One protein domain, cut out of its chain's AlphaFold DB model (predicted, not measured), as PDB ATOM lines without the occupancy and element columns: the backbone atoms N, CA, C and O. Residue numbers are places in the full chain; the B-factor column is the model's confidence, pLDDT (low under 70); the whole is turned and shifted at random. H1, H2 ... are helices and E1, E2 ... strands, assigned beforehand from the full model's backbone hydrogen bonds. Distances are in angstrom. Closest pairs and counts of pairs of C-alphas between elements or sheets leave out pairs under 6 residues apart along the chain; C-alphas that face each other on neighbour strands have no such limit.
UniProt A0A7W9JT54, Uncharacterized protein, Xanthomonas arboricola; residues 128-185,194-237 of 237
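What this domain is: This is residues 128 to 185 and 194 to 237 of the 237 residues of an uncharacterized protein of Xanthomonas arboricola (UniProt A0A7W9JT54). One twisted sheet of five strands has a single helix, H1, lying across one of its faces, while no named helix covers the other face. The strands run side by side in the order E1, E2, E3, E4, E5, all antiparallel, and the inner strand E2 bends near its far end. The printed part has 102 residues, with one named helix and five named strands, in the order E1, H1, E2, E3, E4, E5 along the chain; the class is mixed, helices and strands. It is compact, with a radius of gyration of the C-alphas of 13.7 A, and it spans 40 by 33 by 20 A.

Where its parts are: E1, residues 128 to 132, begins at C-alpha 128 (107.956, -97.972, -27.038) and is 13.2 A long from first to last C-alpha. H1, residues 137 to 151, is 22.2 A long and ends at C-alpha 151 (90.201, -101.722, -45.721). E2, residues 170 to 181, is the longest strand by residues, at 32.6 A, and bends by 63 degrees at residue 178. E3, residues 204 to 211, is 23.3 A long, and E4, residues 214 to 223, is 29.1 A long. E5, residues 229 to 236, is 20.6 A long, bends by 52 degrees at residue 233, and ends at C-alpha 236 (97.401, -86.084, -41.187).

How they stand to each other: E1 and E5 are the edge strands of the sheet. E1 and E2 are antiparallel at 166 degrees, with N 130 and O 173 2.9 A apart, within hydrogen-bond range. E2 and E3 stand at 170 degrees, with N 174 and O 206 at 2.9 A. E3, E4 and E5 form a meander, each strand the antiparallel neighbour of the one before. The hairpin E3 and E4 has N 207 and O 218 at 2.9 A; the hairpin E4 and E5 has N 221 and O 231 at 2.9 A. H1 is on one face of the sheet, two layers in all, at a height over the sheet of 8.7 A. It runs across the strands, at 63 degrees to E2 on the local plane. It lies over E2 and, only just, over E4, on which 3 of its C-alphas fall. Its closest C-alphas to E2 are those of Ile 139 and Val 171, 7.2 A apart, and to E5 those of Gln 149 and Trp 230, 7.4 A apart. In H1, 10 of 11 O i to N i+4 pairs are within hydrogen-bond range. E1 and E5 are apart.

The domain as a whole: The two C-alphas farthest apart are those of Leu 182 and Ala 212, at 41.6 A. Residues 186 to 193 are not printed; C-alphas 185 and 194 are 17.8 A apart across this cut. The link from H1 to E2, residues 152 to 169, is long. The mean pLDDT of the printed part is 87.5, and residues 181 to 185 are under 70.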
ATOM      1  N   ILE A 128     106.894 -97.406 -26.203       85.94
ATOM      2  CA  ILE A 128     107.956 -97.972 -27.038       85.94
ATOM      3  C   ILE A 128     107.995 -97.174 -28.336       85.94
ATOM      4  O   ILE A 128     106.967 -97.029 -28.993       85.94
ATOM      5  N   VAL A 129     109.166 -96.659 -28.706       89.31
ATOM      6  CA  VAL A 129     109.388 -95.924 -29.960       89.31
ATOM      7  C   VAL A 129     110.398 -96.689 -30.803       89.31
ATOM      8  O   VAL A 129     111.406 -97.157 -30.275       89.31
ATOM      9  N   ARG A 130     110.125 -96.829 -32.102       90.50
ATOM     10  CA  ARG A 130     111.022 -97.474 -33.062       90.50
ATOM     11  C   ARG A 130     111.154 -96.628 -34.310       90.50
ATOM     12  O   ARG A 130     110.158 -96.151 -34.843       90.50
ATOM     13  N   ASP A 131     112.385 -96.495 -34.772       91.44
ATOM     14  CA  ASP A 131     112.728 -95.779 -35.989       91.44
ATOM     15  C   ASP A 131     113.193 -96.793 -37.043       91.44
ATOM     16  O   ASP A 131     114.057 -97.633 -36.787       91.44
ATOM     17  N   TYR A 132     112.587 -96.731 -38.224       91.06
ATOM     18  CA  TYR A 132     112.819 -97.627 -39.347       91.06
ATOM     19  C   TYR A 132     113.321 -96.820 -40.546       91.06
ATOM     20  O   TYR A 132     112.588 -95.973 -41.070       91.06
ATOM     21  N   PRO A 133     114.559 -97.059 -41.014       90.62
ATOM     22  CA  PRO A 133     115.070 -96.377 -42.192       90.62
ATOM     23  C   PRO A 133     114.320 -96.829 -43.452       90.62
ATOM     24  O   PRO A 133     113.804 -97.955 -43.531       90.62
ATOM     25  N   ALA A 134     114.294 -95.942 -44.448       89.81
ATOM     26  CA  ALA A 134     113.713 -96.224 -45.754       89.81
ATOM     27  C   ALA A 134     114.369 -97.461 -46.388       89.81
ATOM     28  O   ALA A 134     115.577 -97.659 -46.284       89.81
ATOM     29  N   GLY A 135     113.559 -98.304 -47.027       86.06
ATOM     30  CA  GLY A 135     114.026 -99.549 -47.647       86.06
ATOM     31  C   GLY A 135     114.267-100.710 -46.676       86.06
ATOM     32  O   GLY A 135     114.593-101.805 -47.128       86.06
ATOM     33  N   SER A 136     114.079-100.529 -45.360       90.00
ATOM     34  CA  SER A 136     114.149-101.662 -44.430       90.00
ATOM     35  C   SER A 136     112.979-102.639 -44.643       90.00
ATOM     36  O   SER A 136     111.865-102.212 -44.963       90.00
ATOM     37  N   PRO A 137     113.174-103.955 -44.424       88.62
ATOM     38  CA  PRO A 137     112.112-104.951 -44.606       88.62
ATOM     39  C   PRO A 137     110.907-104.714 -43.680       88.62
ATOM     40  O   PRO A 137     109.786-105.111 -43.998       88.62
ATOM     41  N   ALA A 138     111.111-104.016 -42.558       90.31
ATOM     42  CA  ALA A 138     110.044-103.608 -41.651       90.31
ATOM     43  C   ALA A 138     109.040-102.640 -42.305       90.31
ATOM     44  O   ALA A 138     107.854-102.702 -41.984       90.31
ATOM     45  N   ILE A 139     109.472-101.799 -43.255       92.12
ATOM     46  CA  ILE A 139     108.589-100.847 -43.951       92.12
ATOM     47  C   ILE A 139     107.498-101.582 -44.733       92.12
ATOM     48  O   ILE A 139     106.339-101.174 -44.690       92.12
ATOM     49  N   ALA A 140     107.828-102.700 -45.386       92.69
ATOM     50  CA  ALA A 140     106.846-103.510 -46.110       92.69
ATOM     51  C   ALA A 140     105.776-104.099 -45.173       92.69
ATOM     52  O   ALA A 140     104.589-104.134 -45.510       92.69
ATOM     53  N   GLN A 141     106.179-104.514 -43.969       93.00
ATOM     54  CA  GLN A 141     105.259-105.035 -42.958       93.00
ATOM     55  C   GLN A 141     104.355-103.927 -42.396       93.00
ATOM     56  O   GLN A 141     103.148-104.126 -42.274       93.00
ATOM     57  N   ILE A 142     104.911-102.739 -42.124       94.00
ATOM     58  CA  ILE A 142     104.143-101.564 -41.681       94.00
ATOM     59  C   ILE A 142     103.141-101.132 -42.756       94.00
ATOM     60  O   ILE A 142     101.975-100.889 -42.453       94.00
ATOM     61  N   HIS A 143     103.569-101.083 -44.018       94.50
ATOM     62  CA  HIS A 143     102.708-100.752 -45.153       94.50
ATOM     63  C   HIS A 143     101.538-101.725 -45.287       94.50
ATOM     64  O   HIS A 143     100.387-101.300 -45.367       94.50
ATOM     65  N   THR A 144     101.820-103.028 -45.222       93.06
ATOM     66  CA  THR A 144     100.790-104.073 -45.272       93.06
ATOM     67  C   THR A 144      99.787-103.910 -44.134       93.06
ATOM     68  O   THR A 144      98.578-103.973 -44.361       93.06
ATOM     69  N   TRP A 145     100.268-103.643 -42.918       93.50
ATOM     70  CA  TRP A 145      99.406-103.395 -41.766       93.50
ATOM     71  C   TRP A 145      98.503-102.172 -41.993       93.50
ATOM     72  O   TRP A 145      97.293-102.270 -41.811       93.50
ATOM     73  N   LEU A 146      99.047-101.047 -42.477       93.69
ATOM     74  CA  LEU A 146      98.264 -99.838 -42.778       93.69
ATOM     75  C   LEU A 146      97.196-100.096 -43.848       93.69
ATOM     76  O   LEU A 146      96.052 -99.653 -43.707       93.69
ATOM     77  N   GLN A 147      97.537-100.846 -44.900       92.38
ATOM     78  CA  GLN A 147      96.580-101.234 -45.934       92.38
ATOM     79  C   GLN A 147      95.454-102.096 -45.360       92.38
ATOM     80  O   GLN A 147      94.286-101.825 -45.638       92.38
ATOM     81  N   GLN A 148      95.780-103.096 -44.538       90.94
ATOM     82  CA  GLN A 148      94.784-103.932 -43.867       90.94
ATOM     83  C   GLN A 148      93.847-103.082 -43.010       90.94
ATOM     84  O   GLN A 148      92.635-103.187 -43.174       90.94
ATOM     85  N   GLN A 149      94.395-102.184 -42.181       90.75
ATOM     86  CA  GLN A 149      93.577-101.296 -41.357       90.75
ATOM     87  C   GLN A 149      92.658-100.425 -42.213       90.75
ATOM     88  O   GLN A 149      91.467-100.364 -41.938       90.75
ATOM     89  N   SER A 150      93.166 -99.807 -43.285       89.25
ATOM     90  CA  SER A 150      92.369 -98.927 -44.157       89.25
ATOM     91  C   SER A 150      91.192 -99.608 -44.862       89.25
ATOM     92  O   SER A 150      90.248 -98.925 -45.252       89.25
ATOM     93  N   ARG A 151      91.236-100.937 -45.030       88.44
ATOM     94  CA  ARG A 151      90.201-101.722 -45.721       88.44
ATOM     95  C   ARG A 151      89.091-102.203 -44.789       88.44
ATOM     96  O   ARG A 151      88.085-102.718 -45.273       88.44
ATOM     97  N   LEU A 152      89.260-102.067 -43.473       87.62
ATOM     98  CA  LEU A 152      88.237-102.476 -42.515       87.62
ATOM     99  C   LEU A 152      87.032-101.533 -42.603       87.62
ATOM    100  O   LEU A 152      87.166-100.317 -42.487       87.62
ATOM    101  N   SER A 153      85.837-102.110 -42.739       84.56
ATOM    102  CA  SER A 153      84.569-101.367 -42.830       84.56
ATOM    103  C   SER A 153      84.243-100.544 -41.580       84.56
ATOM    104  O   SER A 153      83.419 -99.636 -41.631       84.56
ATOM    105  N   THR A 154      84.887-100.849 -40.454       83.62
ATOM    106  CA  THR A 154      84.733-100.143 -39.178       83.62
ATOM    107  C   THR A 154      85.556 -98.861 -39.078       83.62
ATOM    108  O   THR A 154      85.357 -98.083 -38.131       83.62
ATOM    109  N   GLN A 155      86.469 -98.620 -40.026       86.81
ATOM    110  CA  GLN A 155      87.266 -97.401 -40.048       86.81
ATOM    111  C   GLN A 155      86.477 -96.209 -40.584       86.81
ATOM    112  O   GLN A 155      85.639 -96.357 -41.478       86.81
ATOM    113  N   PRO A 156      86.786 -94.995 -40.099       84.50
ATOM    114  CA  PRO A 156      86.371 -93.792 -40.797       84.50
ATOM    115  C   PRO A 156      86.968 -93.771 -42.211       84.50
ATOM    116  O   PRO A 156      88.072 -94.267 -42.454       84.50
ATOM    117  N   LYS A 157      86.238 -93.161 -43.150       79.19
ATOM    118  CA  LYS A 157      86.716 -92.962 -44.519       79.19
ATOM    119  C   LYS A 157      87.938 -92.040 -44.487       79.19
ATOM    120  O   LYS A 157      87.802 -90.838 -44.287       79.19
ATOM    121  N   GLN A 158      89.117 -92.621 -44.665       77.38
ATOM    122  CA  GLN A 158      90.390 -91.913 -44.771       77.38
ATOM    123  C   GLN A 158      90.946 -92.027 -46.189       77.38
ATOM    124  O   GLN A 158      90.522 -92.887 -46.968       77.38
ATOM    125  N   MET A 159      91.909 -91.169 -46.520       75.25
ATOM    126  CA  MET A 159      92.692 -91.356 -47.734       75.25
ATOM    127  C   MET A 159      93.495 -92.658 -47.601       75.25
ATOM    128  O   MET A 159      94.015 -92.938 -46.514       75.25
ATOM    129  N   PRO A 160      93.553 -93.497 -48.648       78.44
ATOM    130  CA  PRO A 160      94.329 -94.723 -48.581       78.44
ATOM    131  C   PRO A 160      95.803 -94.407 -48.281       78.44
ATOM    132  O   PRO A 160      96.304 -93.363 -48.711       78.44
ATOM    133  N   PRO A 161      96.511 -95.297 -47.561       86.00
ATOM    134  CA  PRO A 161      97.962 -95.214 -47.440       86.00
ATOM    135  C   PRO A 161      98.626 -95.146 -48.827       86.00
ATOM    136  O   PRO A 161      98.017 -95.613 -49.798       86.00
ATOM    137  N   PRO A 162      99.867 -94.629 -48.930       85.50
ATOM    138  CA  PRO A 162     100.613 -94.605 -50.187       85.50
ATOM    139  C   PRO A 162     100.599 -95.953 -50.918       85.50
ATOM    140  O   PRO A 162     100.510 -97.016 -50.290       85.50
ATOM    141  N   ALA A 163     100.653 -95.924 -52.250       86.62
ATOM    142  CA  ALA A 163     100.410 -97.111 -53.067       86.62
ATOM    143  C   ALA A 163     101.511 -98.161 -52.875       86.62
ATOM    144  O   ALA A 163     101.229 -99.363 -52.836       86.62
ATOM    145  N   SER A 164     102.750 -97.706 -52.683       91.12
ATOM    146  CA  SER A 164     103.908 -98.561 -52.445       91.12
ATOM    147  C   SER A 164     104.500 -98.375 -51.046       91.12
ATOM    148  O   SER A 164     104.433 -97.305 -50.444       91.12
ATOM    149  N   ALA A 165     105.140 -99.425 -50.528       91.06
ATOM    150  CA  ALA A 165     105.869 -99.347 -49.261       91.06
ATOM    151  C   ALA A 165     107.053 -98.361 -49.335       91.06
ATOM    152  O   ALA A 165     107.393 -97.730 -48.339       91.06
ATOM    153  N   ALA A 166     107.662 -98.195 -50.514       90.50
ATOM    154  CA  ALA A 166     108.770 -97.264 -50.724       90.50
ATOM    155  C   ALA A 166     108.350 -95.793 -50.545       90.50
ATOM    156  O   ALA A 166     109.137 -94.989 -50.042       90.50
ATOM    157  N   GLU A 167     107.099 -95.460 -50.877       91.56
ATOM    158  CA  GLU A 167     106.516 -94.123 -50.690       91.56
ATOM    159  C   GLU A 167     106.272 -93.759 -49.220       91.56
ATOM    160  O   GLU A 167     106.014 -92.598 -48.919       91.56
ATOM    161  N   LEU A 168     106.379 -94.705 -48.276       90.31
ATOM    162  CA  LEU A 168     106.401 -94.359 -46.851       90.31
ATOM    163  C   LEU A 168     107.734 -93.711 -46.441       90.31
ATOM    164  O   LEU A 168     107.777 -92.946 -45.480       90.31
ATOM    165  N   GLY A 169     108.824 -93.993 -47.162       92.12
ATOM    166  CA  GLY A 169     110.157 -93.503 -46.821       92.12
ATOM    167  C   GLY A 169     110.624 -93.981 -45.442       92.12
ATOM    168  O   GLY A 169     110.551 -95.171 -45.134       92.12
ATOM    169  N   ALA A 170     111.160 -93.064 -44.635       92.38
ATOM    170  CA  ALA A 170     111.559 -93.368 -43.262       92.38
ATOM    171  C   ALA A 170     110.334 -93.331 -42.342       92.38
ATOM    172  O   ALA A 170     109.516 -92.414 -42.440       92.38
ATOM    173  N   VAL A 171     110.221 -94.309 -41.441       94.50
ATOM    174  CA  VAL A 171     109.042 -94.483 -40.587       94.50
ATOM    175  C   VAL A 171     109.432 -94.530 -39.117       94.50
ATOM    176  O   VAL A 171     110.311 -95.288 -38.726       94.50
ATOM    177  N   ARG A 172     108.719 -93.777 -38.286       94.56
ATOM    178  CA  ARG A 172     108.747 -93.881 -36.829       94.56
ATOM    179  C   ARG A 172     107.433 -94.478 -36.348       94.56
ATOM    180  O   ARG A 172     106.364 -93.968 -36.672       94.56
ATOM    181  N   THR A 173     107.493 -95.526 -35.539       93.50
ATOM    182  CA  THR A 173     106.321 -96.049 -34.833       93.50
ATOM    183  C   THR A 173     106.444 -95.765 -33.344       93.50
ATOM    184  O   THR A 173     107.534 -95.798 -32.772       93.50
ATOM    185  N   SER A 174     105.322 -95.473 -32.690       91.50
ATOM    186  CA  SER A 174     105.264 -95.475 -31.234       91.50
ATOM    187  C   SER A 174     104.033 -96.203 -30.735       91.50
ATOM    188  O   SER A 174     102.927 -95.880 -31.156       91.50
ATOM    189  N   MET A 175     104.227 -97.138 -29.814       90.38
ATOM    190  CA  MET A 175     103.150 -97.821 -29.115       90.38
ATOM    191  C   MET A 175     103.128 -97.356 -27.668       90.38
ATOM    192  O   MET A 175     104.142 -97.444 -26.976       90.38
ATOM    193  N   THR A 176     101.983 -96.849 -27.228       89.44
ATOM    194  CA  THR A 176     101.726 -96.529 -25.825       89.44
ATOM    195  C   THR A 176     100.752 -97.558 -25.291       89.44
ATOM    196  O   THR A 176      99.661 -97.700 -25.841       89.44
ATOM    197  N   SER A 177     101.157 -98.271 -24.249       85.62
ATOM    198  CA  SER A 177     100.278 -99.166 -23.515       85.62
ATOM    199  C   SER A 177     100.050 -98.625 -22.114       85.62
ATOM    200  O   SER A 177     100.995 -98.215 -21.436       85.62
ATOM    201  N   PHE A 178      98.787 -98.611 -21.714       80.56
ATOM    202  CA  PHE A 178      98.341 -98.063 -20.439       80.56
ATOM    203  C   PHE A 178      98.140 -99.176 -19.419       80.56
ATOM    204  O   PHE A 178      97.932-100.333 -19.791       80.56
ATOM    205  N   ASP A 179      98.192 -98.806 -18.141       76.88
ATOM    206  CA  ASP A 179      97.857 -99.696 -17.030       76.88
ATOM    207  C   ASP A 179      98.678-101.007 -17.068       76.88
ATOM    208  O   ASP A 179      98.139-102.114 -16.984       76.88
ATOM    209  N   ASN A 180     100.006-100.911 -17.234       73.00
ATOM    210  CA  ASN A 180     100.889-102.083 -17.204       73.00
ATOM    211  C   ASN A 180     101.459-102.300 -15.797       73.00
ATOM    212  O   ASN A 180     102.045-101.366 -15.256       73.00
ATOM    213  N   PRO A 181     101.360-103.504 -15.209       69.38
ATOM    214  CA  PRO A 181     101.902-103.754 -13.876       69.38
ATOM    215  C   PRO A 181     103.427-103.550 -13.839       69.38
ATOM    216  O   PRO A 181     104.132-103.887 -14.799       69.38
ATOM    217  N   LEU A 182     103.960-103.002 -12.743       63.22
ATOM    218  CA  LEU A 182     105.398-102.819 -12.546       63.22
ATOM    219  C   LEU A 182     106.104-104.167 -12.664       63.22
ATOM    220  O   LEU A 182     105.638-105.194 -12.176       63.22
ATOM    221  N   GLY A 183     107.246-104.164 -13.347       57.72
ATOM    222  CA  GLY A 183     107.966-105.393 -13.667       57.72
ATOM    223  C   GLY A 183     107.464-106.097 -14.929       57.72
ATOM    224  O   GLY A 183     108.071-107.093 -15.318       57.72
ATOM    225  N   THR A 184     106.449-105.562 -15.627       59.44
ATOM    226  CA  THR A 184     106.177-105.945 -17.022       59.44
ATOM    227  C   THR A 184     107.342-105.471 -17.876       59.44
ATOM    228  O   THR A 184     107.367-104.366 -18.420       59.44
ATOM    229  N   ARG A 185     108.371-106.308 -17.941       48.34
ATOM    230  CA  ARG A 185     109.498-106.121 -18.828       48.34
ATOM    231  C   ARG A 185     108.998-106.457 -20.224       48.34
ATOM    232  O   ARG A 185     108.985-107.610 -20.641       48.34
ATOM    233  N   PRO A 194     106.663-105.203 -36.472       78.31
ATOM    234  CA  PRO A 194     106.816-103.757 -36.297       78.31
ATOM    235  C   PRO A 194     105.594-103.064 -35.698       78.31
ATOM    236  O   PRO A 194     105.734-102.023 -35.056       78.31
ATOM    237  N   LEU A 195     104.410-103.643 -35.917       87.62
ATOM    238  CA  LEU A 195     103.139-103.194 -35.374       87.62
ATOM    239  C   LEU A 195     102.346-104.389 -34.827       87.62
ATOM    240  O   LEU A 195     102.361-105.466 -35.431       87.62
ATOM    241  N   PRO A 196     101.644-104.216 -33.698       87.06
ATOM    242  CA  PRO A 196     100.870-105.283 -33.081       87.06
ATOM    243  C   PRO A 196      99.585-105.593 -33.868       87.06
ATOM    244  O   PRO A 196      98.882-104.698 -34.344       87.06
ATOM    245  N   ALA A 197      99.221-106.874 -33.952       86.75
ATOM    246  CA  ALA A 197      97.921-107.291 -34.490       86.75
ATOM    247  C   ALA A 197      96.769-106.976 -33.516       86.75
ATOM    248  O   ALA A 197      95.685-106.581 -33.943       86.75
ATOM    249  N   HIS A 198      97.032-107.091 -32.210       85.19
ATOM    250  CA  HIS A 198      96.067-106.875 -31.132       85.19
ATOM    251  C   HIS A 198      96.635-105.953 -30.051       85.19
ATOM    252  O   HIS A 198      97.847-105.907 -29.858       85.19
ATOM    253  N   GLY A 199      95.764-105.243 -29.341       85.75
ATOM    254  CA  GLY A 199      96.129-104.372 -28.222       85.75
ATOM    255  C   GLY A 199      95.311-104.648 -26.963       85.75
ATOM    256  O   GLY A 199      94.416-105.498 -26.944       85.75
ATOM    257  N   LYS A 200      95.621-103.907 -25.901       85.12
ATOM    258  CA  LYS A 200      94.811-103.775 -24.685       85.12
ATOM    259  C   LYS A 200      93.891-102.553 -24.789       85.12
ATOM    260  O   LYS A 200      94.138-101.671 -25.611       85.12
ATOM    261  N   PRO A 201      92.813-102.469 -23.986       85.75
ATOM    262  CA  PRO A 201      91.953-101.288 -23.969       85.75
ATOM    263  C   PRO A 201      92.770-100.000 -23.831       85.75
ATOM    264  O   PRO A 201      93.616 -99.909 -22.948       85.75
ATOM    265  N   ARG A 202      92.478 -99.001 -24.674       85.19
ATOM    266  CA  ARG A 202      93.134 -97.676 -24.688       85.19
ATOM    267  C   ARG A 202      94.577 -97.657 -25.195       85.19
ATOM    268  O   ARG A 202      95.123 -96.560 -25.291       85.19
ATOM    269  N   ASP A 203      95.170 -98.791 -25.570       90.25
ATOM    270  CA  ASP A 203      96.480 -98.782 -26.225       90.25
ATOM    271  C   ASP A 203      96.438 -97.894 -27.474       90.25
ATOM    272  O   ASP A 203      95.450 -97.880 -28.217       90.25
ATOM    273  N   VAL A 204      97.526 -97.165 -27.708       92.75
ATOM    274  CA  VAL A 204      97.686 -96.248 -28.840       92.75
ATOM    275  C   VAL A 204      98.854 -96.709 -29.694       92.75
ATOM    276  O   VAL A 204      99.941 -96.971 -29.180       92.75
ATOM    277  N   VAL A 205      98.657 -96.724 -31.007       94.62
ATOM    278  CA  VAL A 205      99.714 -96.897 -32.004       94.62
ATOM    279  C   VAL A 205      99.757 -95.654 -32.881       94.62
ATOM    280  O   VAL A 205      98.781 -95.328 -33.549       94.62
ATOM    281  N   SER A 206     100.905 -94.988 -32.911       94.81
ATOM    282  CA  SER A 206     101.194 -93.902 -33.846       94.81
ATOM    283  C   SER A 206     102.194 -94.379 -34.890       94.81
ATOM    284  O   SER A 206     103.208 -94.989 -34.543       94.81
ATOM    285  N   VAL A 207     101.926 -94.074 -36.155       95.62
ATOM    286  CA  VAL A 207     102.830 -94.315 -37.283       95.62
ATOM    287  C   VAL A 207     103.078 -92.981 -37.967       95.62
ATOM    288  O   VAL A 207     102.142 -92.350 -38.447       95.62
ATOM    289  N   GLU A 208     104.331 -92.553 -38.005       95.19
ATOM    290  CA  GLU A 208     104.784 -91.344 -38.685       95.19
ATOM    291  C   GLU A 208     105.691 -91.757 -39.842       95.19
ATOM    292  O   GLU A 208     106.624 -92.529 -39.645       95.19
ATOM    293  N   ALA A 209     105.420 -91.266 -41.045       94.19
ATOM    294  CA  ALA A 209     106.171 -91.598 -42.249       94.19
ATOM    295  C   ALA A 209     106.580 -90.317 -42.978       94.19
ATOM    296  O   ALA A 209     105.828 -89.341 -42.994       94.19
ATOM    297  N   CYS A 210     107.770 -90.299 -43.573       91.75
ATOM    298  CA  CYS A 210     108.283 -89.138 -44.292       91.75
ATOM    299  C   CYS A 210     108.920 -89.566 -45.613       91.75
ATOM    300  O   CYS A 210     109.916 -90.298 -45.624       91.75
ATOM    301  N   HIS A 211     108.381 -89.054 -46.718       89.00
ATOM    302  CA  HIS A 211     108.896 -89.301 -48.060       89.00
ATOM    303  C   HIS A 211     108.795 -88.043 -48.922       89.00
ATOM    304  O   HIS A 211     107.753 -87.394 -48.965       89.00
ATOM    305  N   ALA A 212     109.891 -87.694 -49.606       86.81
ATOM    306  CA  ALA A 212     109.959 -86.580 -50.560       86.81
ATOM    307  C   ALA A 212     109.355 -85.247 -50.048       86.81
ATOM    308  O   ALA A 212     108.715 -84.514 -50.794       86.81
ATOM    309  N   GLY A 213     109.534 -84.934 -48.758       84.31
ATOM    310  CA  GLY A 213     109.009 -83.711 -48.133       84.31
ATOM    311  C   GLY A 213     107.558 -83.793 -47.642       84.31
ATOM    312  O   GLY A 213     107.118 -82.890 -46.936       84.31
ATOM    313  N   THR A 214     106.843 -84.882 -47.933       88.44
ATOM    314  CA  THR A 214     105.500 -85.155 -47.400       88.44
ATOM    315  C   THR A 214     105.597 -85.937 -46.093       88.44
ATOM    316  O   THR A 214     106.389 -86.880 -45.992       88.44
ATOM    317  N   ARG A 215     104.797 -85.562 -45.087       92.19
ATOM    318  CA  ARG A 215     104.783 -86.213 -43.770       92.19
ATOM    319  C   ARG A 215     103.412 -86.773 -43.458       92.19
ATOM    320  O   ARG A 215     102.479 -86.026 -43.220       92.19
ATOM    321  N   TYR A 216     103.327 -88.084 -43.344       91.50
ATOM    322  CA  TYR A 216     102.103 -88.766 -42.971       91.50
ATOM    323  C   TYR A 216     102.122 -89.123 -41.492       91.50
ATOM    324  O   TYR A 216     103.153 -89.534 -40.957       91.50
ATOM    325  N   ARG A 217     100.969 -89.020 -40.838       94.38
ATOM    326  CA  ARG A 217     100.775 -89.498 -39.474       94.38
ATOM    327  C   ARG A 217      99.431 -90.188 -39.336       94.38
ATOM    328  O   ARG A 217      98.404 -89.588 -39.636       94.38
ATOM    329  N   TRP A 218      99.454 -91.406 -38.812       95.44
ATOM    330  CA  TRP A 218      98.270 -92.152 -38.402       95.44
ATOM    331  C   TRP A 218      98.325 -92.418 -36.904       95.44
ATOM    332  O   TRP A 218      99.333 -92.911 -36.404       95.44
ATOM    333  N   ASP A 219      97.233 -92.136 -36.204       94.44
ATOM    334  CA  ASP A 219      97.056 -92.483 -34.798       94.44
ATOM    335  C   ASP A 219      95.878 -93.456 -34.670       94.44
ATOM    336  O   ASP A 219      94.743 -93.132 -35.029       94.44
ATOM    337  N   TYR A 220      96.149 -94.646 -34.146       94.25
ATOM    338  CA  TYR A 220      95.186 -95.711 -33.902       94.25
ATOM    339  C   TYR A 220      95.029 -95.952 -32.406       94.25
ATOM    340  O   TYR A 220      96.005 -95.921 -31.662       94.25
ATOM    341  N   VAL A 221      93.808 -96.253 -31.975       93.81
ATOM    342  CA  VAL A 221      93.501 -96.689 -30.608       93.81
ATOM    343  C   VAL A 221      92.852 -98.057 -30.652       93.81
ATOM    344  O   VAL A 221      91.965 -98.295 -31.472       93.81
ATOM    345  N   TRP A 222      93.262 -98.948 -29.757       92.31
ATOM    346  CA  TRP A 222      92.601-100.233 -29.601       92.31
ATOM    347  C   TRP A 222      91.219-100.051 -28.970       92.31
ATOM    348  O   TRP A 222      91.083 -99.574 -27.839       92.31
ATOM    349  N   GLN A 223      90.184-100.450 -29.705       90.25
ATOM    350  CA  GLN A 223      88.814-100.498 -29.218       90.25
ATOM    351  C   GLN A 223      88.418-101.940 -28.923       90.25
ATOM    352  O   GLN A 223      88.616-102.839 -29.736       90.25
ATOM    353  N   THR A 224      87.827-102.156 -27.751       85.94
ATOM    354  CA  THR A 224      87.287-103.457 -27.335       85.94
ATOM    355  C   THR A 224      85.820-103.656 -27.702       85.94
ATOM    356  O   THR A 224      85.316-104.767 -27.572       85.94
ATOM    357  N   ALA A 225      85.135-102.603 -28.161       81.19
ATOM    358  CA  ALA A 225      83.763-102.692 -28.652       81.19
ATOM    359  C   ALA A 225      83.686-103.610 -29.878       81.19
ATOM    360  O   ALA A 225      84.596-103.592 -30.696       81.19
ATOM    361  N   THR A 226      82.615-104.393 -30.016       77.81
ATOM    362  CA  THR A 226      82.480-105.379 -31.098       77.81
ATOM    363  C   THR A 226      82.250-104.706 -32.465       77.81
ATOM    364  O   THR A 226      81.298-103.935 -32.592       77.81
ATOM    365  N   PRO A 227      83.045-105.032 -33.507       79.56
ATOM    366  CA  PRO A 227      84.215-105.911 -33.471       79.56
ATOM    367  C   PRO A 227      85.446-105.189 -32.904       79.56
ATOM    368  O   PRO A 227      85.732-104.049 -33.279       79.56
ATOM    369  N   SER A 228      86.178-105.872 -32.021       86.44
ATOM    370  CA  SER A 228      87.389-105.317 -31.420       86.44
ATOM    371  C   SER A 228      88.485-105.141 -32.467       86.44
ATOM    372  O   SER A 228      88.621-105.937 -33.399       86.44
ATOM    373  N   GLY A 229      89.275-104.081 -32.326       90.56
ATOM    374  CA  GLY A 229      90.317-103.776 -33.294       90.56
ATOM    375  C   GLY A 229      90.953-102.409 -33.109       90.56
ATOM    376  O   GLY A 229      90.500-101.573 -32.323       90.56
ATOM    377  N   TRP A 230      92.010-102.171 -33.879       92.62
ATOM    378  CA  TRP A 230      92.615-100.853 -34.010       92.62
ATOM    379  C   TRP A 230      91.666 -99.932 -34.760       92.62
ATOM    380  O   TRP A 230      91.291-100.216 -35.892       92.62
ATOM    381  N   ARG A 231      91.293 -98.806 -34.158       92.56
ATOM    382  CA  ARG A 231      90.476 -97.785 -34.810       92.56
ATOM    383  C   ARG A 231      91.270 -96.518 -35.009       92.56
ATOM    384  O   ARG A 231      91.871 -96.008 -34.064       92.56
ATOM    385  N   LEU A 232      91.245 -96.010 -36.232       93.69
ATOM    386  CA  LEU A 232      91.850 -94.740 -36.568       93.69
ATOM    387  C   LEU A 232      91.160 -93.629 -35.773       93.69
ATOM    388  O   LEU A 232      89.946 -93.448 -35.858       93.69
ATOM    389  N   GLN A 233      91.956 -92.894 -35.007       92.44
ATOM    390  CA  GLN A 233      91.537 -91.685 -34.307       92.44
ATOM    391  C   GLN A 233      91.863 -90.442 -35.119       92.44
ATOM    392  O   GLN A 233      91.063 -89.512 -35.182       92.44
ATOM    393  N   SER A 234      93.046 -90.409 -35.736       92.25
ATOM    394  CA  SER A 234      93.466 -89.253 -36.514       92.25
ATOM    395  C   SER A 234      94.398 -89.640 -37.655       92.25
ATOM    396  O   SER A 234      95.172 -90.593 -37.547       92.25
ATOM    397  N   TYR A 235      94.305 -88.884 -38.746       91.81
ATOM    398  CA  TYR A 235      95.192 -88.970 -39.896       91.81
ATOM    399  C   TYR A 235      95.571 -87.560 -40.360       91.81
ATOM    400  O   TYR A 235      94.711 -86.677 -40.413       91.81
ATOM    401  N   ARG A 236      96.856 -87.346 -40.664       90.44
ATOM    402  CA  ARG A 236      97.401 -86.084 -41.187       90.44
ATOM    403  C   ARG A 236      98.425 -86.366 -42.286       90.44
ATOM    404  O   ARG A 236      99.144 -87.361 -42.198       90.44
ATOM    405  N   GLN A 237      98.492 -85.474 -43.271       87.62
ATOM    406  CA  GLN A 237      99.472 -85.452 -44.358       87.62
ATOM    407  C   GLN A 237      99.983 -84.024 -44.564       87.62
ATOM    408  O   GLN A 237      99.169 -83.101 -44.330       87.62
TER     409      GLN A 237